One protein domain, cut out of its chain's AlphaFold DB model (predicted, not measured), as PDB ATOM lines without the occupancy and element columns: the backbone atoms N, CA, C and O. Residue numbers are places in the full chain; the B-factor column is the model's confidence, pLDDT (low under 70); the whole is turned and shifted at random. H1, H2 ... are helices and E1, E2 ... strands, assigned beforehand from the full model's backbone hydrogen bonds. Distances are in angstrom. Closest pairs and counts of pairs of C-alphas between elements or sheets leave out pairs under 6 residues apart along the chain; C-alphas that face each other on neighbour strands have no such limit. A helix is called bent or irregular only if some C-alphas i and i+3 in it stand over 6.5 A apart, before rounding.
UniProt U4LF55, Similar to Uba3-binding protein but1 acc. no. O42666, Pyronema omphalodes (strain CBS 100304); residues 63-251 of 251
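What this domain is: This is residues 63 to 251 of the 251 residues of the protein "Similar to Uba3-binding protein but1 acc. no. O42666" of Pyronema omphalodes (strain CBS 100304) (UniProt U4LF55). A strongly twisted sheet of seven strands makes one layer, and two helices, H2 and the long H4, lie side by side over one face of it as a second layer. The far part of H4, residues 242 to 249, sticks out from this body as an arm, with residues 250 and 251 at its tip. The printed part has 189 residues, with four named helices and seven named strands in the order E1, E2, H1, E3, H2, E4, E5, H3, E6, E7, H4; the mixed sheet runs E2, E1, E5, E4, E3, E6, E7. The class is mixed, helices and strands, though under half of the residues, 94, are in named elements. The whole is compact, with a radius of gyration of the C-alphas of 16.6 A and spans of 53 by 44 by 31 A.

How they stand to each other: In the sheet, E3, residues 116 to 121, and E4, residues 145 to 151, are parallel at 22 degrees, with N 118 and O 146 within hydrogen-bond range at 2.8 A. E5, residues 163 to 165, is parallel to E4, with N 164 and O 149 at 2.8 A. E1, residues 92 to 96, is antiparallel to E5, with N 96 and O 163 at 2.8 A, and forms a hairpin with the edge strand E2, residues 102 to 106, with N 95 and O 103 at 2.8 A. On the other side of E3, E6, residues 190 to 194, is antiparallel to it, with N 119 and O 192 at 2.8 A. E6 forms a hairpin with the edge strand E7, residues 199 to 205, with N 204 and O 191 at 2.8 A. H2, residues 126 to 142, lies over E4 and E3 at a height over the sheet of 9.1 A and runs along the strands; its closest C-alphas to E4 are Thr 137 and Cys 147, 6.5 A. E3, H2 and E4 are a strand-helix-strand unit, two parallel neighbour strands with a helix between, and its crossover is right-handed. H4, residues 220 to 249, is on the same face, over E6 at a height over the sheet of 8.3 A. With residues 221 to 232 alone H4 touches H2, closest at the C-alphas of Leu 140 and Val 229, 6.5 A, at a shallow tilt of 34 degrees, only just short of steep, the same way. H1, residues 107 to 110, stands at the sheet's level; H3, residues 170 to 174, only grazes the sheet with residues 170 to 172. Every O i to N i+4 pair is within hydrogen-bond range in H3 and H4, and 11 of 13 are in H2; H1 is too short for such a pair.

Where its parts are: E1 begins at C-alpha 92, (217.028, 222.680, 166.592). E4 is 19.4 A long and E7 16.9 A. H2 is 24.0 A long and irregular, with C-alphas 135 and 138 7.6 A apart. H4 is 43.8 A long and ends at C-alpha 249, (237.865, 214.619, 199.747).

The domain as a whole: The C-alphas farthest apart are those of Gly 183 and Tyr 251, 56.3 A. The printed part has no cut; the links E4 to E5, H3 to E6 and E7 to H4 are long. Mean pLDDT of the printed part is 85.9; residues 63 to 68, 114, 155 to 158, 208 to 218 and 251 are under 70.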
ATOM      1  N   SER A  63     233.418 233.456 204.613       49.12
ATOM      2  CA  SER A  63     232.877 232.764 203.433       49.12
ATOM      3  C   SER A  63     231.759 231.787 203.814       49.12
ATOM      4  O   SER A  63     230.711 231.792 203.188       49.12
ATOM      5  N   LEU A  64     231.937 231.028 204.901       51.97
ATOM      6  CA  LEU A  64     230.953 230.053 205.396       51.97
ATOM      7  C   LEU A  64     229.719 230.692 206.060       51.97
ATOM      8  O   LEU A  64     228.648 230.101 206.065       51.97
ATOM      9  N   LYS A  65     229.835 231.910 206.612       45.19
ATOM     10  CA  LYS A  65     228.693 232.637 207.210       45.19
ATOM     11  C   LYS A  65     227.768 233.305 206.185       45.19
ATOM     12  O   LYS A  65     226.700 233.772 206.572       45.19
ATOM     13  N   HIS A  66     228.180 233.375 204.920       45.53
ATOM     14  CA  HIS A  66     227.391 233.914 203.812       45.53
ATOM     15  C   HIS A  66     226.936 232.846 202.815       45.53
ATOM     16  O   HIS A  66     226.448 233.212 201.746       45.53
ATOM     17  N   ALA A  67     226.953 231.565 203.203       52.16
ATOM     18  CA  ALA A  67     225.915 230.643 202.756       52.16
ATOM     19  C   ALA A  67     224.573 231.217 203.249       52.16
ATOM     20  O   ALA A  67     224.062 230.868 204.312       52.16
ATOM     21  N   GLN A  68     224.092 232.250 202.552       61.25
ATOM     22  CA  GLN A  68     222.812 232.878 202.797       61.25
ATOM     23  C   GLN A  68     221.800 231.751 202.751       61.25
ATOM     24  O   GLN A  68     221.836 230.928 201.830       61.25
ATOM     25  N   GLU A  69     220.941 231.706 203.766       80.31
ATOM     26  CA  GLU A  69     219.766 230.851 203.762       80.31
ATOM     27  C   GLU A  69     219.171 230.858 202.352       80.31
ATOM     28  O   GLU A  69     218.903 231.928 201.792       80.31
ATOM     29  N   ARG A  70     219.103 229.665 201.743       88.19
ATOM     30  CA  ARG A  70     218.709 229.502 200.346       88.19
ATOM     31  C   ARG A  70     217.428 230.299 200.113       88.19
ATOM     32  O   ARG A  70     216.430 230.015 200.784       88.19
ATOM     33  N   PRO A  71     217.404 231.257 199.170       91.25
ATOM     34  CA  PRO A  71     216.183 231.994 198.904       91.25
ATOM     35  C   PRO A  71     215.058 231.018 198.553       91.25
ATOM     36  O   PRO A  71     215.257 230.091 197.768       91.25
ATOM     37  N   ALA A  72     213.863 231.228 199.107       90.00
ATOM     38  CA  ALA A  72     212.749 230.284 198.963       90.00
ATOM     39  C   ALA A  72     212.348 230.012 197.495       90.00
ATOM     40  O   ALA A  72     211.780 228.968 197.186       90.00
ATOM     41  N   TRP A  73     212.665 230.940 196.587       90.62
ATOM     42  CA  TRP A  73     212.424 230.842 195.142       90.62
ATOM     43  C   TRP A  73     213.573 230.203 194.342       90.62
ATOM     44  O   TRP A  73     213.497 230.145 193.115       90.62
ATOM     45  N   VAL A  74     214.636 229.742 195.005       94.56
ATOM     46  CA  VAL A  74     215.718 228.954 194.400       94.56
ATOM     47  C   VAL A  74     215.554 227.508 194.847       94.56
ATOM     48  O   VAL A  74     215.625 227.215 196.035       94.56
ATOM     49  N   LEU A  75     215.315 226.593 193.914       94.94
ATOM     50  CA  LEU A  75     215.134 225.165 194.177       94.94
ATOM     51  C   LEU A  75     216.467 224.484 194.468       94.94
ATOM     52  O   LEU A  75     217.500 224.896 193.949       94.94
ATOM     53  N   GLU A  76     216.425 223.397 195.232       93.12
ATOM     54  CA  GLU A  76     217.546 222.466 195.411       93.12
ATOM     55  C   GLU A  76     217.751 221.589 194.177       93.12
ATOM     56  O   GLU A  76     216.814 221.328 193.420       93.12
ATOM     57  N   ARG A  77     218.965 221.060 194.006       92.75
ATOM     58  CA  ARG A  77     219.309 220.191 192.874       92.75
ATOM     59  C   ARG A  77     218.458 218.924 192.806       92.75
ATOM     60  O   ARG A  77     218.111 218.480 191.716       92.75
ATOM     61  N   ALA A  78     218.111 218.364 193.965       91.94
ATOM     62  CA  ALA A  78     217.256 217.184 194.069       91.94
ATOM     63  C   ALA A  78     215.807 217.463 193.633       91.94
ATOM     64  O   ALA A  78     215.152 216.582 193.084       91.94
ATOM     65  N   ASN A  79     215.336 218.697 193.829       93.06
ATOM     66  CA  ASN A  79     213.960 219.115 193.552       93.06
ATOM     67  C   ASN A  79     213.813 219.835 192.201       93.06
ATOM     68  O   ASN A  79     212.707 220.215 191.816       93.06
ATOM     69  N   SER A  80     214.913 220.053 191.479       94.56
ATOM     70  CA  SER A  80     214.916 220.749 190.199       94.56
ATOM     71  C   SER A  80     214.746 219.797 189.018       94.56
ATOM     72  O   SER A  80     215.193 218.648 189.007       94.56
ATOM     73  N   THR A  81     214.084 220.298 187.977       92.19
ATOM     74  CA  THR A  81     213.783 219.526 186.770       92.19
ATOM     75  C   THR A  81     214.899 219.674 185.743       92.19
ATOM     76  O   THR A  81     215.195 220.795 185.340       92.19
ATOM     77  N   ARG A  82     215.462 218.558 185.259       92.69
ATOM     78  CA  ARG A  82     216.372 218.542 184.099       92.69
ATOM     79  C   ARG A  82     215.611 218.793 182.802       92.69
ATOM     80  O   ARG A  82     214.817 217.954 182.376       92.69
ATOM     81  N   VAL A  83     215.846 219.948 182.195       90.75
ATOM     82  CA  VAL A  83     215.136 220.398 180.992       90.75
ATOM     83  C   VAL A  83     215.625 219.649 179.757       90.75
ATOM     84  O   VAL A  83     214.816 219.215 178.944       90.75
ATOM     85  N   ASP A  84     216.934 219.429 179.655       86.50
ATOM     86  CA  ASP A  84     217.579 218.713 178.553       86.50
ATOM     87  C   ASP A  84     217.067 217.273 178.399       86.50
ATOM     88  O   ASP A  84     216.830 216.825 177.287       86.50
ATOM     89  N   SER A  85     216.796 216.574 179.505       86.50
ATOM     90  CA  SER A  85     216.251 215.208 179.491       86.50
ATOM     91  C   SER A  85     214.830 215.100 178.921       86.50
ATOM     92  O   SER A  85     214.385 214.008 178.570       86.50
ATOM     93  N   ARG A  86     214.104 216.223 178.842       85.69
ATOM     94  CA  ARG A  86     212.723 216.296 178.334       85.69
ATOM     95  C   ARG A  86     212.638 216.801 176.896       85.69
ATOM     96  O   ARG A  86     211.549 216.840 176.323       85.69
ATOM     97  N   ILE A  87     213.761 217.232 176.334       85.12
ATOM     98  CA  ILE A  87     213.850 217.781 174.988       85.12
ATOM     99  C   ILE A  87     214.679 216.813 174.153       85.12
ATOM    100  O   ILE A  87     215.703 216.308 174.605       85.12
ATOM    101  N   ASP A  88     214.237 216.539 172.927       81.00
ATOM    102  CA  ASP A  88     215.036 215.746 171.997       81.00
ATOM    103  C   ASP A  88     216.385 216.450 171.769       81.00
ATOM    104  O   ASP A  88     216.428 217.621 171.388       81.00
ATOM    105  N   GLY A  89     217.497 215.753 172.018       72.12
ATOM    106  CA  GLY A  89     218.846 216.309 171.877       72.12
ATOM    107  C   GLY A  89     219.152 216.809 170.461       72.12
ATOM    108  O   GLY A  89     219.997 217.692 170.288       72.12
ATOM    109  N   ASN A  90     218.423 216.300 169.464       81.12
ATOM    110  CA  ASN A  90     218.534 216.713 168.069       81.12
ATOM    111  C   ASN A  90     217.600 217.875 167.702       81.12
ATOM    112  O   ASN A  90     217.628 218.340 166.562       81.12
ATOM    113  N   MET A  91     216.791 218.373 168.643       87.62
ATOM    114  CA  MET A  91     215.924 219.520 168.409       87.62
ATOM    115  C   MET A  91     216.764 220.766 168.117       87.62
ATOM    116  O   MET A  91     217.567 221.211 168.946       87.62
ATOM    117  N   SER A  92     216.539 221.354 166.945       90.62
ATOM    118  CA  SER A  92     217.028 222.680 166.592       90.62
ATOM    119  C   SER A  92     215.957 223.738 166.844       90.62
ATOM    120  O   SER A  92     214.760 223.503 166.673       90.62
ATOM    121  N   VAL A  93     216.407 224.916 167.258       92.00
ATOM    122  CA  VAL A  93     215.595 226.127 167.376       92.00
ATOM    123  C   VAL A  93     216.258 227.248 166.603       92.00
ATOM    124  O   VAL A  93     217.486 227.321 166.532       92.00
ATOM    125  N   ASP A  94     215.445 228.139 166.050       93.31
ATOM    126  CA  ASP A  94     215.956 229.359 165.443       93.31
ATOM    127  C   ASP A  94     216.233 230.380 166.545       93.31
ATOM    128  O   ASP A  94     215.340 230.751 167.310       93.31
ATOM    129  N   VAL A  95     217.474 230.845 166.617       93.50
ATOM    130  CA  VAL A  95     217.898 231.924 167.505       93.50
ATOM    131  C   VAL A  95     218.115 233.169 166.664       93.50
ATOM    132  O   VAL A  95     218.914 233.167 165.725       93.50
ATOM    133  N   ARG A  96     217.406 234.247 166.997       92.62
ATOM    134  CA  ARG A  96     217.629 235.573 166.422       92.62
ATOM    135  C   ARG A  96     218.459 236.412 167.382       92.62
ATOM    136  O   ARG A  96     218.045 236.653 168.510       92.62
ATOM    137  N   TYR A  97     219.602 236.893 166.920       91.12
ATOM    138  CA  TYR A  97     220.504 237.725 167.708       91.12
ATOM    139  C   TYR A  97     220.174 239.221 167.570       91.12
ATOM    140  O   TYR A  97     219.540 239.622 166.587       91.12
ATOM    141  N   PRO A  98     220.635 240.071 168.511       88.50
ATOM    142  CA  PRO A  98     220.414 241.521 168.457       88.50
ATOM    143  C   PRO A  98     220.899 242.190 167.161       88.50
ATOM    144  O   PRO A  98     220.292 243.145 166.693       88.50
ATOM    145  N   ASN A  99     221.946 241.648 166.531       88.31
ATOM    146  CA  ASN A  99     222.473 242.102 165.238       88.31
ATOM    147  C   ASN A  99     221.625 241.653 164.026       88.31
ATOM    148  O   ASN A  99     222.102 241.703 162.896       88.31
ATOM    149  N   HIS A 100     220.402 241.167 164.256       83.19
ATOM    150  CA  HIS A 100     219.479 240.621 163.256       83.19
ATOM    151  C   HIS A 100     219.953 239.349 162.539       83.19
ATOM    152  O   HIS A 100     219.255 238.864 161.646       83.19
ATOM    153  N   SER A 101     221.085 238.764 162.942       89.50
ATOM    154  CA  SER A 101     221.485 237.450 162.442       89.50
ATOM    155  C   SER A 101     220.565 236.360 162.993       89.50
ATOM    156  O   SER A 101     220.024 236.463 164.099       89.50
ATOM    157  N   MET A 102     220.364 235.317 162.194       89.88
ATOM    158  CA  MET A 102     219.600 234.139 162.580       89.88
ATOM    159  C   MET A 102     220.494 232.913 162.469       89.88
ATOM    160  O   MET A 102     221.218 232.766 161.484       89.88
ATOM    161  N   ALA A 103     220.424 232.038 163.463       91.56
ATOM    162  CA  ALA A 103     221.115 230.760 163.449       91.56
ATOM    163  C   ALA A 103     220.189 229.655 163.952       91.56
ATOM    164  O   ALA A 103     219.508 229.822 164.962       91.56
ATOM    165  N   ALA A 104     220.201 228.512 163.271       91.94
ATOM    166  CA  ALA A 104     219.610 227.293 163.802       91.94
ATOM    167  C   ALA A 104     220.601 226.666 164.792       91.94
ATOM    168  O   ALA A 104     221.720 226.306 164.418       91.94
ATOM    169  N   VAL A 105     220.201 226.542 166.057       91.06
ATOM    170  CA  VAL A 105     221.055 226.045 167.144       91.06
ATOM    171  C   VAL A 105     220.396 224.832 167.792       91.06
ATOM    172  O   VAL A 105     219.187 224.810 168.007       91.06
ATOM    173  N   SER A 106     221.185 223.804 168.112       90.31
ATOM    174  CA  SER A 106     220.696 222.677 168.917       90.31
ATOM    175  C   SER A 106     220.380 223.163 170.330       90.31
ATOM    176  O   SER A 106     221.252 223.720 171.000       90.31
ATOM    177  N   VAL A 107     219.159 222.904 170.803       86.81
ATOM    178  CA  VAL A 107     218.730 223.282 172.161       86.81
ATOM    179  C   VAL A 107     219.669 222.678 173.200       86.81
ATOM    180  O   VAL A 107     220.103 223.358 174.123       86.81
ATOM    181  N   GLY A 108     220.060 221.416 173.012       84.62
ATOM    182  CA  GLY A 108     220.965 220.728 173.923       84.62
ATOM    183  C   GLY A 108     222.345 221.379 174.030       84.62
ATOM    184  O   GLY A 108     222.955 221.269 175.088       84.62
ATOM    185  N   LYS A 109     222.835 222.039 172.971       85.81
ATOM    186  CA  LYS A 109     224.079 222.822 173.025       85.81
ATOM    187  C   LYS A 109     223.845 224.151 173.733       85.81
ATOM    188  O   LYS A 109     224.567 224.458 174.669       85.81
ATOM    189  N   LEU A 110     222.789 224.861 173.345       87.12
ATOM    190  CA  LEU A 110     222.444 226.175 173.886       87.12
ATOM    191  C   LEU A 110     222.258 226.156 175.412       87.12
ATOM    192  O   LEU A 110     222.738 227.045 176.103       87.12
ATOM    193  N   LEU A 111     221.612 225.118 175.957       86.31
ATOM    194  CA  LEU A 111     221.391 224.986 177.404       86.31
ATOM    195  C   LEU A 111     222.614 224.457 178.180       86.31
ATOM    196  O   LEU A 111     222.550 224.358 179.404       86.31
ATOM    197  N   ARG A 112     223.699 224.069 177.490       80.56
ATOM    198  CA  ARG A 112     224.906 223.453 178.076       80.56
ATOM    199  C   ARG A 112     226.186 224.254 177.832       80.56
ATOM    200  O   ARG A 112     227.269 223.732 178.082       80.56
ATOM    201  N   GLU A 113     226.098 225.509 177.395       76.38
ATOM    202  CA  GLU A 113     227.253 226.383 177.100       76.38
ATOM    203  C   GLU A 113     228.098 226.809 178.331       76.38
ATOM    204  O   GLU A 113     228.798 227.813 178.305       76.38
ATOM    205  N   GLY A 114     228.136 225.999 179.395       65.31
ATOM    206  CA  GLY A 114     229.192 226.069 180.411       65.31
ATOM    207  C   GLY A 114     228.945 227.040 181.565       65.31
ATOM    208  O   GLY A 114     229.900 227.488 182.193       65.31
ATOM    209  N   GLY A 115     227.688 227.337 181.886       88.62
ATOM    210  CA  GLY A 115     227.342 228.216 183.000       88.62
ATOM    211  C   GLY A 115     225.864 228.151 183.348       88.62
ATOM    212  O   GLY A 115     225.231 227.105 183.228       88.62
ATOM    213  N   PHE A 116     225.307 229.277 183.773       95.31
ATOM    214  CA  PHE A 116     223.872 229.414 183.993       95.31
ATOM    215  C   PHE A 116     223.181 229.883 182.710       95.31
ATOM    216  O   PHE A 116     223.764 230.603 181.900       95.31
ATOM    217  N   THR A 117     221.913 229.527 182.523       96.25
ATOM    218  CA  THR A 117     221.103 230.052 181.414       96.25
ATOM    219  C   THR A 117     219.863 230.734 181.960       96.25
ATOM    220  O   THR A 117     219.063 230.110 182.653       96.25
ATOM    221  N   VAL A 118     219.675 232.009 181.635       96.62
ATOM    222  CA  VAL A 118     218.475 232.772 181.980       96.62
ATOM    223  C   VAL A 118     217.566 232.813 180.759       96.62
ATOM    224  O   VAL A 118     217.913 233.391 179.733       96.62
ATOM    225  N   LEU A 119     216.396 232.192 180.867       95.81
ATOM    226  CA  LEU A 119     215.379 232.150 179.823       95.81
ATOM    227  C   LEU A 119     214.215 233.067 180.197       95.81
ATOM    228  O   LEU A 119     213.584 232.887 181.237       95.81
ATOM    229  N   CYS A 120     213.907 234.021 179.328       95.06
ATOM    230  CA  CYS A 120     212.806 234.962 179.467       95.06
ATOM    231  C   CYS A 120     211.665 234.587 178.526       95.06
ATOM    232  O   CYS A 120     211.741 234.837 177.326       95.06
ATOM    233  N   PHE A 121     210.611 233.979 179.055       94.50
ATOM    234  CA  PHE A 121     209.439 233.594 178.278       94.50
ATOM    235  C   PHE A 121     208.533 234.800 178.058       94.50
ATOM    236  O   PHE A 121     208.157 235.487 179.008       94.50
ATOM    237  N   LEU A 122     208.205 235.043 176.788       91.19
ATOM    238  CA  LEU A 122     207.426 236.194 176.342       91.19
ATOM    239  C   LEU A 122     205.967 235.790 176.149       91.19
ATOM    240  O   LEU A 122     205.609 235.126 175.171       91.19
ATOM    241  N   GLY A 123     205.138 236.183 177.111       87.69
ATOM    242  CA  GLY A 123     203.690 236.088 177.062       87.69
ATOM    243  C   GLY A 123     203.057 237.334 176.445       87.69
ATOM    244  O   GLY A 123     203.580 237.917 175.496       87.69
ATOM    245  N   MET A 124     201.894 237.734 176.965       79.25
ATOM    246  CA  MET A 124     201.139 238.879 176.432       79.25
ATOM    247  C   MET A 124     201.718 240.240 176.859       79.25
ATOM    248  O   MET A 124     201.332 241.248 176.276       79.25
ATOM    249  N   GLY A 125     202.641 240.285 177.835       73.50
ATOM    250  CA  GLY A 125     203.269 241.516 178.341       73.50
ATOM    251  C   GLY A 125     204.805 241.534 178.299       73.50
ATOM    252  O   GLY A 125     205.421 242.403 178.920       73.50
ATOM    253  N   GLY A 126     205.432 240.593 177.587       75.06
ATOM    254  CA  GLY A 126     206.859 240.272 177.723       75.06
ATOM    255  C   GLY A 126     207.868 241.335 177.267       75.06
ATOM    256  O   GLY A 126     209.068 241.150 177.469       75.06
ATOM    257  N   GLU A 127     207.431 242.447 176.669       80.69
ATOM    258  CA  GLU A 127     208.340 243.496 176.178       80.69
ATOM    259  C   GLU A 127     209.144 244.142 177.312       80.69
ATOM    260  O   GLU A 127     210.369 244.235 177.238       80.69
ATOM    261  N   THR A 128     208.464 244.498 178.402       84.50
ATOM    262  CA  THR A 128     209.088 245.108 179.587       84.50
ATOM    263  C   THR A 128     210.029 244.144 180.313       84.50
ATOM    264  O   THR A 128     211.087 244.556 180.797       84.50
ATOM    265  N   THR A 129     209.713 242.843 180.324       85.44
ATOM    266  CA  THR A 129     210.611 241.800 180.840       85.44
ATOM    267  C   THR A 129     211.917 241.758 180.050       85.44
ATOM    268  O   THR A 129     212.997 241.666 180.630       85.44
ATOM    269  N   MET A 130     211.826 241.841 178.719       87.19
ATOM    270  CA  MET A 130     212.991 241.799 177.831       87.19
ATOM    271  C   MET A 130     213.881 243.022 177.973       87.19
ATOM    272  O   MET A 130     215.101 242.883 177.975       87.19
ATOM    273  N   GLU A 131     213.289 244.207 178.103       88.94
ATOM    274  CA  GLU A 131     214.036 245.439 178.368       88.94
ATOM    275  C   GLU A 131     214.761 245.367 179.714       88.94
ATOM    276  O   GLU A 131     215.956 245.653 179.790       88.94
ATOM    277  N   SER A 132     214.065 244.893 180.751       89.69
ATOM    278  CA  SER A 132     214.626 244.747 182.097       89.69
ATOM    279  C   SER A 132     215.794 243.760 182.126       89.69
ATOM    280  O   SER A 132     216.841 244.057 182.694       89.69
ATOM    281  N   ILE A 133     215.653 242.607 181.462       91.50
ATOM    282  CA  ILE A 133     216.753 241.642 181.335       91.50
ATOM    283  C   ILE A 133     217.895 242.228 180.522       91.50
ATOM    284  O   ILE A 133     219.036 242.112 180.946       91.50
ATOM    285  N   GLY A 134     217.596 242.903 179.410       92.50
ATOM    286  CA  GLY A 134     218.586 243.588 178.586       92.50
ATOM    287  C   GLY A 134     219.471 244.547 179.379       92.50
ATOM    288  O   GLY A 134     220.685 244.561 179.193       92.50
ATOM    289  N   ALA A 135     218.874 245.300 180.306       92.81
ATOM    290  CA  ALA A 135     219.595 246.199 181.202       92.81
ATOM    291  C   ALA A 135     220.476 245.460 182.231       92.81
ATOM    292  O   ALA A 135     221.467 246.013 182.706       92.81
ATOM    293  N   CYS A 136     220.142 244.212 182.571       93.31
ATOM    294  CA  CYS A 136     220.875 243.391 183.535       93.31
ATOM    295  C   CYS A 136     221.832 242.368 182.897       93.31
ATOM    296  O   CYS A 136     222.602 241.747 183.631       93.31
ATOM    297  N   THR A 137     221.826 242.193 181.571       93.94
ATOM    298  CA  THR A 137     222.592 241.140 180.882       93.94
ATOM    299  C   THR A 137     224.073 241.175 181.234       93.94
ATOM    300  O   THR A 137     224.610 240.153 181.637       93.94
ATOM    301  N   GLY A 138     224.726 242.343 181.198       94.81
ATOM    302  CA  GLY A 138     226.159 242.438 181.513       94.81
ATOM    303  C   GLY A 138     226.504 242.038 182.956       94.81
ATOM    304  O   GLY A 138     227.560 241.461 183.212       94.81
ATOM    305  N   LEU A 139     225.600 242.290 183.910       95.69
ATOM    306  CA  LEU A 139     225.772 241.845 185.296       95.69
ATOM    307  C   LEU A 139     225.624 240.322 185.407       95.69
ATOM    308  O   LEU A 139     226.422 239.675 186.080       95.69
ATOM    309  N   LEU A 140     224.620 239.753 184.735       95.94
ATOM    310  CA  LEU A 140     224.366 238.312 184.705       95.94
ATOM    311  C   LEU A 140     225.501 237.554 183.997       95.94
ATOM    312  O   LEU A 140     225.959 236.533 184.505       95.94
ATOM    313  N   GLU A 141     226.037 238.098 182.906       94.81
ATOM    314  CA  GLU A 141     227.228 237.581 182.224       94.81
ATOM    315  C   GLU A 141     228.452 237.590 183.147       94.81
ATOM    316  O   GLU A 141     229.172 236.596 183.229       94.81
ATOM    317  N   GLY A 142     228.647 238.654 183.938       95.06
ATOM    318  CA  GLY A 142     229.689 238.710 184.973       95.06
ATOM    319  C   GLY A 142     229.537 237.659 186.085       95.06
ATOM    320  O   GLY A 142     230.506 237.325 186.778       95.06
ATOM    321  N   LEU A 143     228.334 237.100 186.249       94.81
ATOM    322  CA  LEU A 143     228.048 235.969 187.134       94.81
ATOM    323  C   LEU A 143     228.140 234.603 186.428       94.81
ATOM    324  O   LEU A 143     227.951 233.580 187.085       94.81
ATOM    325  N   GLY A 144     228.471 234.570 185.136       94.31
ATOM    326  CA  GLY A 144     228.560 233.348 184.333       94.31
ATOM    327  C   GLY A 144     227.210 232.864 183.800       94.31
ATOM    328  O   GLY A 144     227.031 231.660 183.616       94.31
ATOM    329  N   ALA A 145     226.248 233.771 183.606       95.75
ATOM    330  CA  ALA A 145     224.934 233.454 183.064       95.75
ATOM    331  C   ALA A 145     224.723 234.033 181.658       95.75
ATOM    332  O   ALA A 145     224.931 235.222 181.432       95.75
ATOM    333  N   THR A 146     224.220 233.209 180.741       94.94
ATOM    334  CA  THR A 146     223.822 233.632 179.389       94.94
ATOM    335  C   THR A 146     222.318 233.881 179.341       94.94
ATOM    336  O   THR A 146     221.538 233.063 179.831       94.94
ATOM    337  N   CYS A 147     221.890 234.996 178.748       95.06
ATOM    338  CA  CYS A 147     220.485 235.407 178.727       95.06
ATOM    339  C   CYS A 147     219.850 235.222 177.343       95.06
ATOM    340  O   CYS A 147     220.406 235.666 176.341       95.06
ATOM    341  N   TYR A 148     218.647 234.646 177.301       94.56
ATOM    342  CA  TYR A 148     217.842 234.498 176.089       94.56
ATOM    343  C   TYR A 148     216.392 234.907 176.333       94.56
ATOM    344  O   TYR A 148     215.800 234.573 177.359       94.56
ATOM    345  N   GLY A 149     215.782 235.557 175.347       94.31
ATOM    346  CA  GLY A 149     214.332 235.585 175.191       94.31
ATOM    347  C   GLY A 149     213.825 234.268 174.608       94.31
ATOM    348  O   GLY A 149     214.522 233.615 173.837       94.31
ATOM    349  N   VAL A 150     212.599 233.881 174.937       94.94
ATOM    350  CA  VAL A 150     211.904 232.722 174.375       94.94
ATOM    351  C   VAL A 150     210.523 233.162 173.928       94.94
ATOM    352  O   VAL A 150     209.716 233.638 174.726       94.94
ATOM    353  N   SER A 151     210.240 232.989 172.643       93.50
ATOM    354  CA  SER A 151     208.987 233.408 172.030       93.50
ATOM    355  C   SER A 151     208.350 232.282 171.232       93.50
ATOM    356  O   SER A 151     209.024 231.587 170.475       93.50
ATOM    357  N   LEU A 152     207.022 232.179 171.321       93.62
ATOM    358  CA  LEU A 152     206.219 231.314 170.449       93.62
ATOM    359  C   LEU A 152     205.954 231.937 169.063       93.62
ATOM    360  O   LEU A 152     205.389 231.285 168.189       93.62
ATOM    361  N   GLN A 153     206.306 233.211 168.882       89.31
ATOM    362  CA  GLN A 153     206.131 233.987 167.656       89.31
ATOM    363  C   GLN A 153     207.481 234.322 167.010       89.31
ATOM    364  O   GLN A 153     208.450 234.644 167.702       89.31
ATOM    365  N   ALA A 154     207.519 234.317 165.676       76.56
ATOM    366  CA  ALA A 154     208.730 234.540 164.884       76.56
ATOM    367  C   ALA A 154     209.207 236.005 164.853       76.56
ATOM    368  O   ALA A 154     210.341 236.282 164.452       76.56
ATOM    369  N   ALA A 155     208.347 236.958 165.217       66.94
ATOM    370  CA  ALA A 155     208.602 238.384 165.065       66.94
ATOM    371  C   ALA A 155     208.878 239.043 166.419       66.94
ATOM    372  O   ALA A 155     207.959 239.370 167.156       66.94
ATOM    373  N   HIS A 156     210.159 239.273 166.696       67.69
ATOM    374  CA  HIS A 156     210.635 240.189 167.728       67.69
ATOM    375  C   HIS A 156     211.862 240.898 167.165       67.69
ATOM    376  O   HIS A 156     212.837 240.239 166.794       67.69
ATOM    377  N   MET A 157     211.783 242.219 167.018       61.81
ATOM    378  CA  MET A 157     212.854 243.054 166.464       61.81
ATOM    379  C   MET A 157     213.426 243.968 167.552       61.81
ATOM    380  O   MET A 157     212.709 244.345 168.475       61.81
ATOM    381  N   GLY A 158     214.709 244.324 167.424       60.50
ATOM    382  CA  GLY A 158     215.332 245.401 168.205       60.50
ATOM    383  C   GLY A 158     215.499 245.119 169.700       60.50
ATOM    384  O   GLY A 158     215.289 246.016 170.510       60.50
ATOM    385  N   ARG A 159     215.837 243.883 170.092       75.88
ATOM    386  CA  ARG A 159     215.968 243.499 171.510       75.88
ATOM    387  C   ARG A 159     217.428 243.347 171.934       75.88
ATOM    388  O   ARG A 159     218.281 242.980 171.134       75.88
ATOM    389  N   ALA A 160     217.683 243.605 173.215       84.88
ATOM    390  CA  ALA A 160     219.015 243.602 173.821       84.88
ATOM    391  C   ALA A 160     219.614 242.198 174.034       84.88
ATOM    392  O   ALA A 160     220.821 242.079 174.215       84.88
ATOM    393  N   VAL A 161     218.794 241.142 174.002       91.75
ATOM    394  CA  VAL A 161     219.243 239.749 174.161       91.75
ATOM    395  C   VAL A 161     218.776 238.877 172.993       91.75
ATOM    396  O   VAL A 161     217.747 239.192 172.382       91.75
ATOM    397  N   PRO A 162     219.500 237.789 172.665       93.19
ATOM    398  CA  PRO A 162     219.078 236.846 171.634       93.19
ATOM    399  C   PRO A 162     217.727 236.206 171.969       93.19
ATOM    400  O   PRO A 162     217.415 235.979 173.134       93.19
ATOM    401  N   ILE A 163     216.926 235.891 170.952       93.50
ATOM    402  CA  ILE A 163     215.576 235.341 171.107       93.50
ATOM    403  C   ILE A 163     215.491 233.984 170.432       93.50
ATOM    404  O   ILE A 163     215.699 233.859 169.227       93.50
ATOM    405  N   ILE A 164     215.121 232.987 171.219       94.19
ATOM    406  CA  ILE A 164     214.790 231.641 170.787       94.19
ATOM    407  C   ILE A 164     213.346 231.640 170.290       94.19
ATOM    408  O   ILE A 164     212.414 231.973 171.028       94.19
ATOM    409  N   HIS A 165     213.154 231.236 169.041       94.19
ATOM    410  CA  HIS A 165     211.841 230.997 168.468       94.19
ATOM    411  C   HIS A 165     211.407 229.551 168.750       94.19
ATOM    412  O   HIS A 165     211.757 228.613 168.035       94.19
ATOM    413  N   ASP A 166     210.619 229.367 169.808       94.06
ATOM    414  CA  ASP A 166     210.055 228.080 170.224       94.06
ATOM    415  C   ASP A 166     208.747 227.791 169.469       94.06
ATOM    416  O   ASP A 166     207.666 227.685 170.049       94.06
ATOM    417  N   ALA A 167     208.838 227.680 168.141       92.44
ATOM    418  CA  ALA A 167     207.678 227.508 167.260       92.44
ATOM    419  C   ALA A 167     206.830 226.273 167.619       92.44
ATOM    420  O   ALA A 167     205.598 226.308 167.572       92.44
ATOM    421  N   GLN A 168     207.497 225.182 168.013       91.88
ATOM    422  CA  GLN A 168     206.861 223.921 168.409       91.88
ATOM    423  C   GLN A 168     206.423 223.901 169.878       91.88
ATOM    424  O   GLN A 168     205.789 222.942 170.324       91.88
ATOM    425  N   ARG A 169     206.705 224.974 170.629       93.31
ATOM    426  CA  ARG A 169     206.354 225.133 172.046       93.31
ATOM    427  C   ARG A 169     206.979 224.064 172.939       93.31
ATOM    428  O   ARG A 169     206.479 223.820 174.036       93.31
ATOM    429  N   THR A 170     208.023 223.382 172.478       91.25
ATOM    430  CA  THR A 170     208.611 222.236 173.176       91.25
ATOM    431  C   THR A 170     209.276 222.697 174.461       91.25
ATOM    432  O   THR A 170     209.055 222.099 175.514       91.25
ATOM    433  N   LEU A 171     210.048 223.786 174.401       92.06
ATOM    434  CA  LEU A 171     210.731 224.335 175.570       92.06
ATOM    435  C   LEU A 171     209.701 224.876 176.575       92.06
ATOM    436  O   LEU A 171     209.709 224.505 177.749       92.06
ATOM    437  N   THR A 172     208.748 225.666 176.083       94.62
ATOM    438  CA  THR A 172     207.678 226.283 176.879       94.62
ATOM    439  C   THR A 172     206.785 225.237 177.552       94.62
ATOM    440  O   THR A 172     206.468 225.348 178.736       94.62
ATOM    441  N   LYS A 173     206.401 224.176 176.829       92.94
ATOM    442  CA  LYS A 173     205.574 223.082 177.356       92.94
ATOM    443  C   LYS A 173     206.319 222.258 178.405       92.94
ATOM    444  O   LYS A 173     205.740 221.955 179.444       92.94
ATOM    445  N   ASN A 174     207.585 221.911 178.163       91.38
ATOM    446  CA  ASN A 174     208.368 221.077 179.085       91.38
ATOM    447  C   ASN A 174     208.691 221.765 180.417       91.38
ATOM    448  O   ASN A 174     208.888 221.081 181.426       91.38
ATOM    449  N   LEU A 175     208.700 223.100 180.420       93.00
ATOM    450  CA  LEU A 175     208.826 223.936 181.612       93.00
ATOM    451  C   LEU A 175     207.476 224.283 182.264       93.00
ATOM    452  O   LEU A 175     207.460 224.931 183.306       93.00
ATOM    453  N   GLY A 176     206.349 223.853 181.687       93.19
ATOM    454  CA  GLY A 176     205.016 224.138 182.228       93.19
ATOM    455  C   GLY A 176     204.608 225.610 182.114       93.19
ATOM    456  O   GLY A 176     203.801 226.083 182.907       93.19
ATOM    457  N   LEU A 177     205.156 226.337 181.137       94.69
ATOM    458  CA  LEU A 177     204.983 227.785 180.980       94.69
ATOM    459  C   LEU A 177     203.965 228.160 179.903       94.69
ATOM    460  O   LEU A 177     204.024 229.247 179.339       94.69
ATOM    461  N   LEU A 178     203.023 227.271 179.588       94.69
ATOM    462  CA  LEU A 178     201.891 227.618 178.733       94.69
ATOM    463  C   LEU A 178     200.794 228.270 179.571       94.69
ATOM    464  O   LEU A 178     200.419 227.774 180.631       94.69
ATOM    465  N   HIS A 179     200.248 229.371 179.066       89.94
ATOM    466  CA  HIS A 179     199.190 230.113 179.731       89.94
ATOM    467  C   HIS A 179     197.921 229.246 179.845       89.94
ATOM    468  O   HIS A 179     197.419 228.777 178.815       89.94
ATOM    469  N   PRO A 180     197.336 229.071 181.048       87.56
ATOM    470  CA  PRO A 180     196.223 228.140 181.267       87.56
ATOM    471  C   PRO A 180     194.973 228.521 180.465       87.56
ATOM    472  O   PRO A 180     194.338 227.669 179.853       87.56
ATOM    473  N   LEU A 181     194.667 229.820 180.381       88.31
ATOM    474  CA  LEU A 181     193.566 230.339 179.553       88.31
ATOM    475  C   LEU A 181     193.957 230.576 178.082       88.31
ATOM    476  O   LEU A 181     193.122 230.966 177.276       88.31
ATOM    477  N   GLY A 182     195.224 230.354 177.717       85.81
ATOM    478  CA  GLY A 182     195.750 230.646 176.381       85.81
ATOM    479  C   GLY A 182     195.570 229.503 175.382       85.81
ATOM    480  O   GLY A 182     196.170 229.537 174.308       85.81
ATOM    481  N   GLY A 183     194.834 228.445 175.745       86.69
ATOM    482  CA  GLY A 183     194.613 227.269 174.894       86.69
ATOM    483  C   GLY A 183     195.907 226.584 174.436       86.69
ATOM    484  O   GLY A 183     195.955 226.022 173.341       86.69
ATOM    485  N   GLY A 184     196.989 226.708 175.213       86.75
ATOM    486  CA  GLY A 184     198.318 226.203 174.857       86.75
ATOM    487  C   GLY A 184     199.011 226.951 173.711       86.75
ATOM    488  O   GLY A 184     199.953 226.415 173.129       86.75
ATOM    489  N   ARG A 185     198.540 228.151 173.343       90.50
ATOM    490  CA  ARG A 185     199.082 228.983 172.246       90.50
ATOM    491  C   ARG A 185     199.874 230.197 172.717       90.50
ATOM    492  O   ARG A 185     200.522 230.841 171.902       90.50
ATOM    493  N   VAL A 186     199.796 230.502 174.003       91.81
ATOM    494  CA  VAL A 186     200.398 231.680 174.625       91.81
ATOM    495  C   VAL A 186     201.323 231.189 175.731       91.81
ATOM    496  O   VAL A 186     200.939 230.295 176.490       91.81
ATOM    497  N   ALA A 187     202.538 231.729 175.800       93.12
ATOM    498  CA  ALA A 187     203.444 231.483 176.915       93.12
ATOM    499  C   ALA A 187     203.054 232.357 178.118       93.12
ATOM    500  O   ALA A 187     202.411 233.394 177.969       93.12
ATOM    501  N   LEU A 188     203.430 231.936 179.318       92.00
ATOM    502  CA  LEU A 188     203.437 232.806 180.486       92.00
ATOM    503  C   LEU A 188     204.600 233.790 180.374       92.00
ATOM    504  O   LEU A 188     205.683 233.417 179.927       92.00
ATOM    505  N   ASP A 189     204.385 235.012 180.852       91.00
ATOM    506  CA  ASP A 189     205.489 235.912 181.165       91.00
ATOM    507  C   ASP A 189     206.234 235.326 182.369       91.00
ATOM    508  O   ASP A 189     205.684 235.238 183.469       91.00
ATOM    509  N   ALA A 190     207.449 234.829 182.150       93.50
ATOM    510  CA  ALA A 190     208.212 234.147 183.191       93.50
ATOM    511  C   ALA A 190     209.717 234.207 182.941       93.50
ATOM    512  O   ALA A 190     210.172 234.233 181.800       93.50
ATOM    513  N   ILE A 191     210.493 234.147 184.021       95.31
ATOM    514  CA  ILE A 191     211.946 233.986 183.956       95.31
ATOM    515  C   ILE A 191     212.323 232.652 184.568       95.31
ATOM    516  O   ILE A 191     211.924 232.335 185.690       95.31
ATOM    517  N   VAL A 192     213.116 231.879 183.840       96.56
ATOM    518  CA  VAL A 192     213.663 230.608 184.300       96.56
ATOM    519  C   VAL A 192     215.175 230.716 184.360       96.56
ATOM    520  O   VAL A 192     215.794 231.169 183.405       96.56
ATOM    521  N   VAL A 193     215.768 230.271 185.465       97.19
ATOM    522  CA  VAL A 193     217.224 230.129 185.583       97.19
ATOM    523  C   VAL A 193     217.566 228.649 185.574       97.19
ATOM    524  O   VAL A 193     217.079 227.885 186.415       97.19
ATOM    525  N   LEU A 194     218.390 228.257 184.609       96.81
ATOM    526  CA  LEU A 194     218.967 226.929 184.497       96.81
ATOM    527  C   LEU A 194     220.389 226.926 185.052       96.81
ATOM    528  O   LEU A 194     221.131 227.885 184.837       96.81
ATOM    529  N   ASP A 195     220.766 225.854 185.744       95.25
ATOM    530  CA  ASP A 195     222.166 225.599 186.096       95.25
ATOM    531  C   ASP A 195     222.958 224.969 184.939       95.25
ATOM    532  O   ASP A 195     222.412 224.678 183.872       95.25
ATOM    533  N   ALA A 196     224.253 224.735 185.169       92.19
ATOM    534  CA  ALA A 196     225.162 224.125 184.197       92.19
ATOM    535  C   ALA A 196     224.782 222.687 183.802       92.19
ATOM    536  O   ALA A 196     225.280 222.165 182.807       92.19
ATOM    537  N   GLU A 197     223.886 222.044 184.554       92.12
ATOM    538  CA  GLU A 197     223.316 220.741 184.213       92.12
ATOM    539  C   GLU A 197     221.956 220.857 183.521       92.12
ATOM    540  O   GLU A 197     221.194 219.885 183.487       92.12
ATOM    541  N   SER A 198     221.619 222.054 183.038       93.31
ATOM    542  CA  SER A 198     220.338 222.382 182.422       93.31
ATOM    543  C   SER A 198     219.138 222.079 183.333       93.31
ATOM    544  O   SER A 198     218.050 221.738 182.852       93.31
ATOM    545  N   ARG A 199     219.299 222.184 184.661       94.69
ATOM    546  CA  ARG A 199     218.190 222.038 185.613       94.69
ATOM    547  C   ARG A 199     217.529 223.375 185.879       94.69
ATOM    548  O   ARG A 199     218.204 224.332 186.234       94.69
ATOM    549  N   ALA A 200     216.203 223.423 185.815       96.00
ATOM    550  CA  ALA A 200     215.429 224.593 186.217       96.00
ATOM    551  C   ALA A 200     215.518 224.804 187.734       96.00
ATOM    552  O   ALA A 200     214.803 224.161 188.505       96.00
ATOM    553  N   ARG A 201     216.424 225.692 188.159       96.44
ATOM    554  CA  ARG A 201     216.662 226.034 189.569       96.44
ATOM    555  C   ARG A 201     215.778 227.170 190.047       96.44
ATOM    556  O   ARG A 201     215.525 227.268 191.241       96.44
ATOM    557  N   MET A 202     215.288 228.011 189.146       96.44
ATOM    558  CA  MET A 202     214.351 229.080 189.477       96.44
ATOM    559  C   MET A 202     213.300 229.187 188.387       96.44
ATOM    560  O   MET A 202     213.635 229.112 187.207       96.44
ATOM    561  N   VAL A 203     212.050 229.406 188.787       95.00
ATOM    562  CA  VAL A 203     210.943 229.741 187.887       95.00
ATOM    563  C   VAL A 203     210.174 230.891 188.522       95.00
ATOM    564  O   VAL A 203     209.582 230.740 189.589       95.00
ATOM    565  N   LEU A 204     210.218 232.054 187.882       92.75
ATOM    566  CA  LEU A 204     209.622 233.296 188.353       92.75
ATOM    567  C   LEU A 204     208.536 233.732 187.361       92.75
ATOM    568  O   LEU A 204     208.849 234.441 186.403       92.75
ATOM    569  N   PRO A 205     207.274 233.304 187.538       90.25
ATOM    570  CA  PRO A 205     206.180 233.831 186.735       90.25
ATOM    571  C   PRO A 205     205.927 235.304 187.078       90.25
ATOM    572  O   PRO A 205     206.097 235.733 188.219       90.25
ATOM    573  N   ILE A 206     205.518 236.102 186.100       86.94
ATOM    574  CA  ILE A 206     205.362 237.548 186.245       86.94
ATOM    575  C   ILE A 206     203.909 237.939 186.006       86.94
ATOM    576  O   ILE A 206     203.315 237.553 185.008       86.94
ATOM    577  N   GLY A 207     203.319 238.703 186.929       76.75
ATOM    578  CA  GLY A 207     201.924 239.154 186.825       76.75
ATOM    579  C   GLY A 207     200.874 238.139 187.301       76.75
ATOM    580  O   GLY A 207     199.687 238.435 187.261       76.75
ATOM    581  N   TRP A 208     201.287 236.973 187.816       68.06
ATOM    582  CA  TRP A 208     200.390 235.886 188.258       68.06
ATOM    583  C   TRP A 208     200.295 235.737 189.781       68.06
ATOM    584  O   TRP A 208     200.153 234.634 190.303       68.06
ATOM    585  N   GLY A 209     200.403 236.846 190.517       56.22
ATOM    586  CA  GLY A 209     200.280 236.820 191.978       56.22
ATOM    587  C   GLY A 209     201.412 236.063 192.678       56.22
ATOM    588  O   GLY A 209     201.183 235.446 193.720       56.22
ATOM    589  N   VAL A 210     202.634 236.091 192.121       53.47
ATOM    590  CA  VAL A 210     203.818 235.556 192.808       53.47
ATOM    591  C   VAL A 210     203.972 236.274 194.139       53.47
ATOM    592  O   VAL A 210     204.319 237.457 194.195       53.47
ATOM    593  N   ARG A 211     203.683 235.535 195.214       49.62
ATOM    594  CA  ARG A 211     203.729 236.038 196.583       49.62
ATOM    595  C   ARG A 211     205.108 236.658 196.851       49.62
ATOM    596  O   ARG A 211     206.152 236.072 196.544       49.62
ATOM    597  N   GLY A 212     205.093 237.893 197.344       51.44
ATOM    598  CA  GLY A 212     206.276 238.666 197.722       51.44
ATOM    599  C   GLY A 212     206.976 239.480 196.624       51.44
ATOM    600  O   GLY A 212     207.979 240.110 196.935       51.44
ATOM    601  N   ALA A 213     206.550 239.467 195.350       47.78
ATOM    602  CA  ALA A 213     207.105 240.396 194.341       47.78
ATOM    603  C   ALA A 213     206.362 241.748 194.296       47.78
ATOM    604  O   ALA A 213     206.891 242.728 193.779       47.78
ATOM    605  N   SER A 214     205.140 241.776 194.840       47.78
ATOM    606  CA  SER A 214     204.221 242.920 194.843       47.78
ATOM    607  C   SER A 214     203.884 243.435 196.251       47.78
ATOM    608  O   SER A 214     203.116 244.387 196.360       47.78
ATOM    609  N   GLU A 215     204.373 242.791 197.320       51.97
ATOM    610  CA  GLU A 215     204.044 243.194 198.703       51.97
ATOM    611  C   GLU A 215     204.898 244.370 199.189       51.97
ATOM    612  O   GLU A 215     204.418 245.205 199.951       51.97
ATOM    613  N   ASP A 216     206.117 244.499 198.667       52.56
ATOM    614  CA  ASP A 216     206.930 245.693 198.836       52.56
ATOM    615  C   ASP A 216     206.583 246.641 197.688       52.56
ATOM    616  O   ASP A 216     206.756 246.263 196.531       52.56
ATOM    617  N   GLY A 217     206.104 247.854 197.972       53.59
ATOM    618  CA  GLY A 217     205.725 248.879 196.979       53.59
ATOM    619  C   GLY A 217     206.853 249.386 196.057       53.59
ATOM    620  O   GLY A 217     206.782 250.511 195.571       53.59
ATOM    621  N   ALA A 218     207.902 248.591 195.851       59.81
ATOM    622  CA  ALA A 218     208.957 248.771 194.867       59.81
ATOM    623  C   ALA A 218     208.492 248.346 193.463       59.81
ATOM    624  O   ALA A 218     207.551 247.567 193.292       59.81
ATOM    625  N   ASN A 219     209.179 248.860 192.441       80.12
ATOM    626  CA  ASN A 219     208.900 248.541 191.047       80.12
ATOM    627  C   ASN A 219     208.960 247.017 190.833       80.12
ATOM    628  O   ASN A 219     209.986 246.388 191.097       80.12
ATOM    629  N   LEU A 220     207.874 246.421 190.318       83.75
ATOM    630  CA  LEU A 220     207.756 244.976 190.058       83.75
ATOM    631  C   LEU A 220     209.010 244.405 189.376       83.75
ATOM    632  O   LEU A 220     209.520 243.357 189.768       83.75
ATOM    633  N   TRP A 221     209.523 245.116 188.372       85.00
ATOM    634  CA  TRP A 221     210.677 244.691 187.588       85.00
ATOM    635  C   TRP A 221     211.997 244.758 188.348       85.00
ATOM    636  O   TRP A 221     212.802 243.841 188.213       85.00
ATOM    637  N   GLU A 222     212.200 245.760 189.203       86.00
ATOM    638  CA  GLU A 222     213.370 245.815 190.088       86.00
ATOM    639  C   GLU A 222     213.365 244.632 191.059       86.00
ATOM    640  O   GLU A 222     214.390 243.980 191.255       86.00
ATOM    641  N   ASN A 223     212.194 244.286 191.603       87.06
ATOM    642  CA  ASN A 223     212.034 243.116 192.462       87.06
ATOM    643  C   ASN A 223     212.331 241.811 191.716       87.06
ATOM    644  O   ASN A 223     213.083 240.969 192.216       87.06
ATOM    645  N   VAL A 224     211.765 241.627 190.519       90.31
ATOM    646  CA  VAL A 224     211.982 240.421 189.706       90.31
ATOM    647  C   VAL A 224     213.453 240.307 189.295       90.31
ATOM    648  O   VAL A 224     214.068 239.276 189.563       90.31
ATOM    649  N   MET A 225     214.054 241.357 188.730       92.62
ATOM    650  CA  MET A 225     215.471 241.356 188.343       92.62
ATOM    651  C   MET A 225     216.390 241.164 189.550       92.62
ATOM    652  O   MET A 225     217.313 240.353 189.504       92.62
ATOM    653  N   GLY A 226     216.096 241.822 190.674       92.50
ATOM    654  CA  GLY A 226     216.839 241.649 191.917       92.50
ATOM    655  C   GLY A 226     216.775 240.219 192.461       92.50
ATOM    656  O   GLY A 226     217.719 239.770 193.109       92.50
ATOM    657  N   ARG A 227     215.692 239.471 192.207       92.88
ATOM    658  CA  ARG A 227     215.617 238.032 192.518       92.88
ATOM    659  C   ARG A 227     216.433 237.191 191.546       92.88
ATOM    660  O   ARG A 227     217.089 236.261 192.003       92.88
ATOM    661  N   VAL A 228     216.406 237.509 190.250       95.44
ATOM    662  CA  VAL A 228     217.202 236.807 189.228       95.44
ATOM    663  C   VAL A 228     218.689 236.929 189.543       95.44
ATOM    664  O   VAL A 228     219.356 235.911 189.689       95.44
ATOM    665  N   VAL A 229     219.190 238.152 189.743       96.00
ATOM    666  CA  VAL A 229     220.605 238.412 190.050       96.00
ATOM    667  C   VAL A 229     221.031 237.700 191.335       96.00
ATOM    668  O   VAL A 229     221.984 236.925 191.308       96.00
ATOM    669  N   ARG A 230     220.290 237.883 192.438       94.44
ATOM    670  CA  ARG A 230     220.594 237.216 193.720       94.44
ATOM    671  C   ARG A 230     220.524 235.695 193.619       94.44
ATOM    672  O   ARG A 230     221.298 234.998 194.261       94.44
ATOM    673  N   GLY A 231     219.592 235.172 192.828       95.44
ATOM    674  CA  GLY A 231     219.456 233.739 192.613       95.44
ATOM    675  C   GLY A 231     220.633 233.147 191.841       95.44
ATOM    676  O   GLY A 231     221.174 232.130 192.260       95.44
ATOM    677  N   VAL A 232     221.080 233.807 190.768       96.31
ATOM    678  CA  VAL A 232     222.280 233.400 190.016       96.31
ATOM    679  C   VAL A 232     223.534 233.508 190.887       96.31
ATOM    680  O   VAL A 232     224.350 232.591 190.896       96.31
ATOM    681  N   GLU A 233     223.678 234.587 191.659       95.31
ATOM    682  CA  GLU A 233     224.789 234.760 192.603       95.31
ATOM    683  C   GLU A 233     224.827 233.636 193.650       95.31
ATOM    684  O   GLU A 233     225.881 233.042 193.884       95.31
ATOM    685  N   TRP A 234     223.674 233.289 194.227       94.44
ATOM    686  CA  TRP A 234     223.564 232.194 195.188       94.44
ATOM    687  C   TRP A 234     223.913 230.838 194.558       94.44
ATOM    688  O   TRP A 234     224.714 230.087 195.113       94.44
ATOM    689  N   LEU A 235     223.381 230.542 193.365       94.88
ATOM    690  CA  LEU A 235     223.678 229.302 192.635       94.88
ATOM    691  C   LEU A 235     225.160 229.191 192.262       94.88
ATOM    692  O   LEU A 235     225.732 228.105 192.286       94.88
ATOM    693  N   ARG A 236     225.808 230.312 191.942       93.31
ATOM    694  CA  ARG A 236     227.257 230.352 191.732       93.31
ATOM    695  C   ARG A 236     228.013 229.982 193.010       93.31
ATOM    696  O   ARG A 236     229.009 229.266 192.923       93.31
ATOM    697  N   GLY A 237     227.541 230.434 194.171       91.44
ATOM    698  CA  GLY A 237     228.054 230.013 195.476       91.44
ATOM    699  C   GLY A 237     227.966 228.496 195.679       91.44
ATOM    700  O   GLY A 237     228.984 227.880 195.985       91.44
ATOM    701  N   GLU A 238     226.804 227.892 195.392       90.25
ATOM    702  CA  GLU A 238     226.576 226.430 195.473       90.25
ATOM    703  C   GLU A 238     227.614 225.639 194.651       90.25
ATOM    704  O   GLU A 238     228.154 224.631 195.114       90.25
ATOM    705  N   VAL A 239     227.939 226.106 193.439       89.75
ATOM    706  CA  VAL A 239     228.937 225.454 192.569       89.75
ATOM    707  C   VAL A 239     230.344 225.523 193.168       89.75
ATOM    708  O   VAL A 239     231.072 224.529 193.138       89.75
ATOM    709  N   VAL A 240     230.733 226.675 193.722       88.12
ATOM    710  CA  VAL A 240     232.055 226.857 194.344       88.12
ATOM    711  C   VAL A 240     232.192 225.990 195.594       88.12
ATOM    712  O   VAL A 240     233.220 225.339 195.763       88.12
ATOM    713  N   GLU A 241     231.164 225.937 196.441       85.56
ATOM    714  CA  GLU A 241     231.154 225.091 197.640       85.56
ATOM    715  C   GLU A 241     231.300 223.609 197.279       85.56
ATOM    716  O   GLU A 241     232.182 222.934 197.810       85.56
ATOM    717  N   THR A 242     230.529 223.137 196.294       84.56
ATOM    718  CA  THR A 242     230.610 221.750 195.810       84.56
ATOM    719  C   THR A 242     232.013 221.412 195.290       84.56
ATOM    720  O   THR A 242     232.540 220.338 195.573       84.56
ATOM    721  N   ALA A 243     232.649 222.323 194.543       84.38
ATOM    722  CA  ALA A 243     234.007 222.110 194.041       84.38
ATOM    723  C   ALA A 243     235.034 222.002 195.183       84.38
ATOM    724  O   ALA A 243     235.892 221.122 195.162       84.38
ATOM    725  N   MET A 244     234.913 222.845 196.215       83.56
ATOM    726  CA  MET A 244     235.801 222.804 197.383       83.56
ATOM    727  C   MET A 244     235.632 221.527 198.216       83.56
ATOM    728  O   MET A 244     236.612 221.036 198.775       83.56
ATOM    729  N   GLU A 245     234.412 220.995 198.327       80.81
ATOM    730  CA  GLU A 245     234.157 219.721 199.009       80.81
ATOM    731  C   GLU A 245     234.830 218.548 198.291       80.81
ATOM    732  O   GLU A 245     235.486 217.732 198.938       80.81
ATOM    733  N   VAL A 246     234.723 218.491 196.960       81.62
ATOM    734  CA  VAL A 246     235.378 217.452 196.149       81.62
ATOM    735  C   VAL A 246     236.899 217.534 196.282       81.62
ATOM    736  O   VAL A 246     237.539 216.507 196.502       81.62
ATOM    737  N   ASP A 247     237.469 218.742 196.224       82.12
ATOM    738  CA  ASP A 247     238.910 218.943 196.405       82.12
ATOM    739  C   ASP A 247     239.377 218.483 197.795       82.12
ATOM    740  O   ASP A 247     240.422 217.851 197.905       82.12
ATOM    741  N   MET A 248     238.611 218.746 198.862       82.50
ATOM    742  CA  MET A 248     238.964 218.293 200.216       82.50
ATOM    743  C   MET A 248     238.889 216.774 200.394       82.50
ATOM    744  O   MET A 248     239.639 216.245 201.203       82.50
ATOM    745  N   LEU A 249     238.001 216.081 199.675       79.06
ATOM    746  CA  LEU A 249     237.865 214.619 199.747       79.06
ATOM    747  C   LEU A 249     238.954 213.865 198.966       79.06
ATOM    748  O   LEU A 249     239.092 212.655 199.130       79.06
ATOM    749  N   MET A 250     239.700 214.560 198.107       75.12
ATOM    750  CA  MET A 250     240.812 213.997 197.334       75.12
ATOM    751  C   MET A 250     242.158 214.033 198.084       75.12
ATOM    752  O   MET A 250     243.142 213.494 197.572       75.12
ATOM    753  N   TYR A 251     242.207 214.647 199.272       67.19
ATOM    754  CA  TYR A 251     243.376 214.706 200.162       67.19
ATOM    755  C   TYR A 251     243.169 213.858 201.419       67.19
ATOM    756  O   TYR A 251     244.185 213.312 201.906       67.19
TER     757      TYR A 251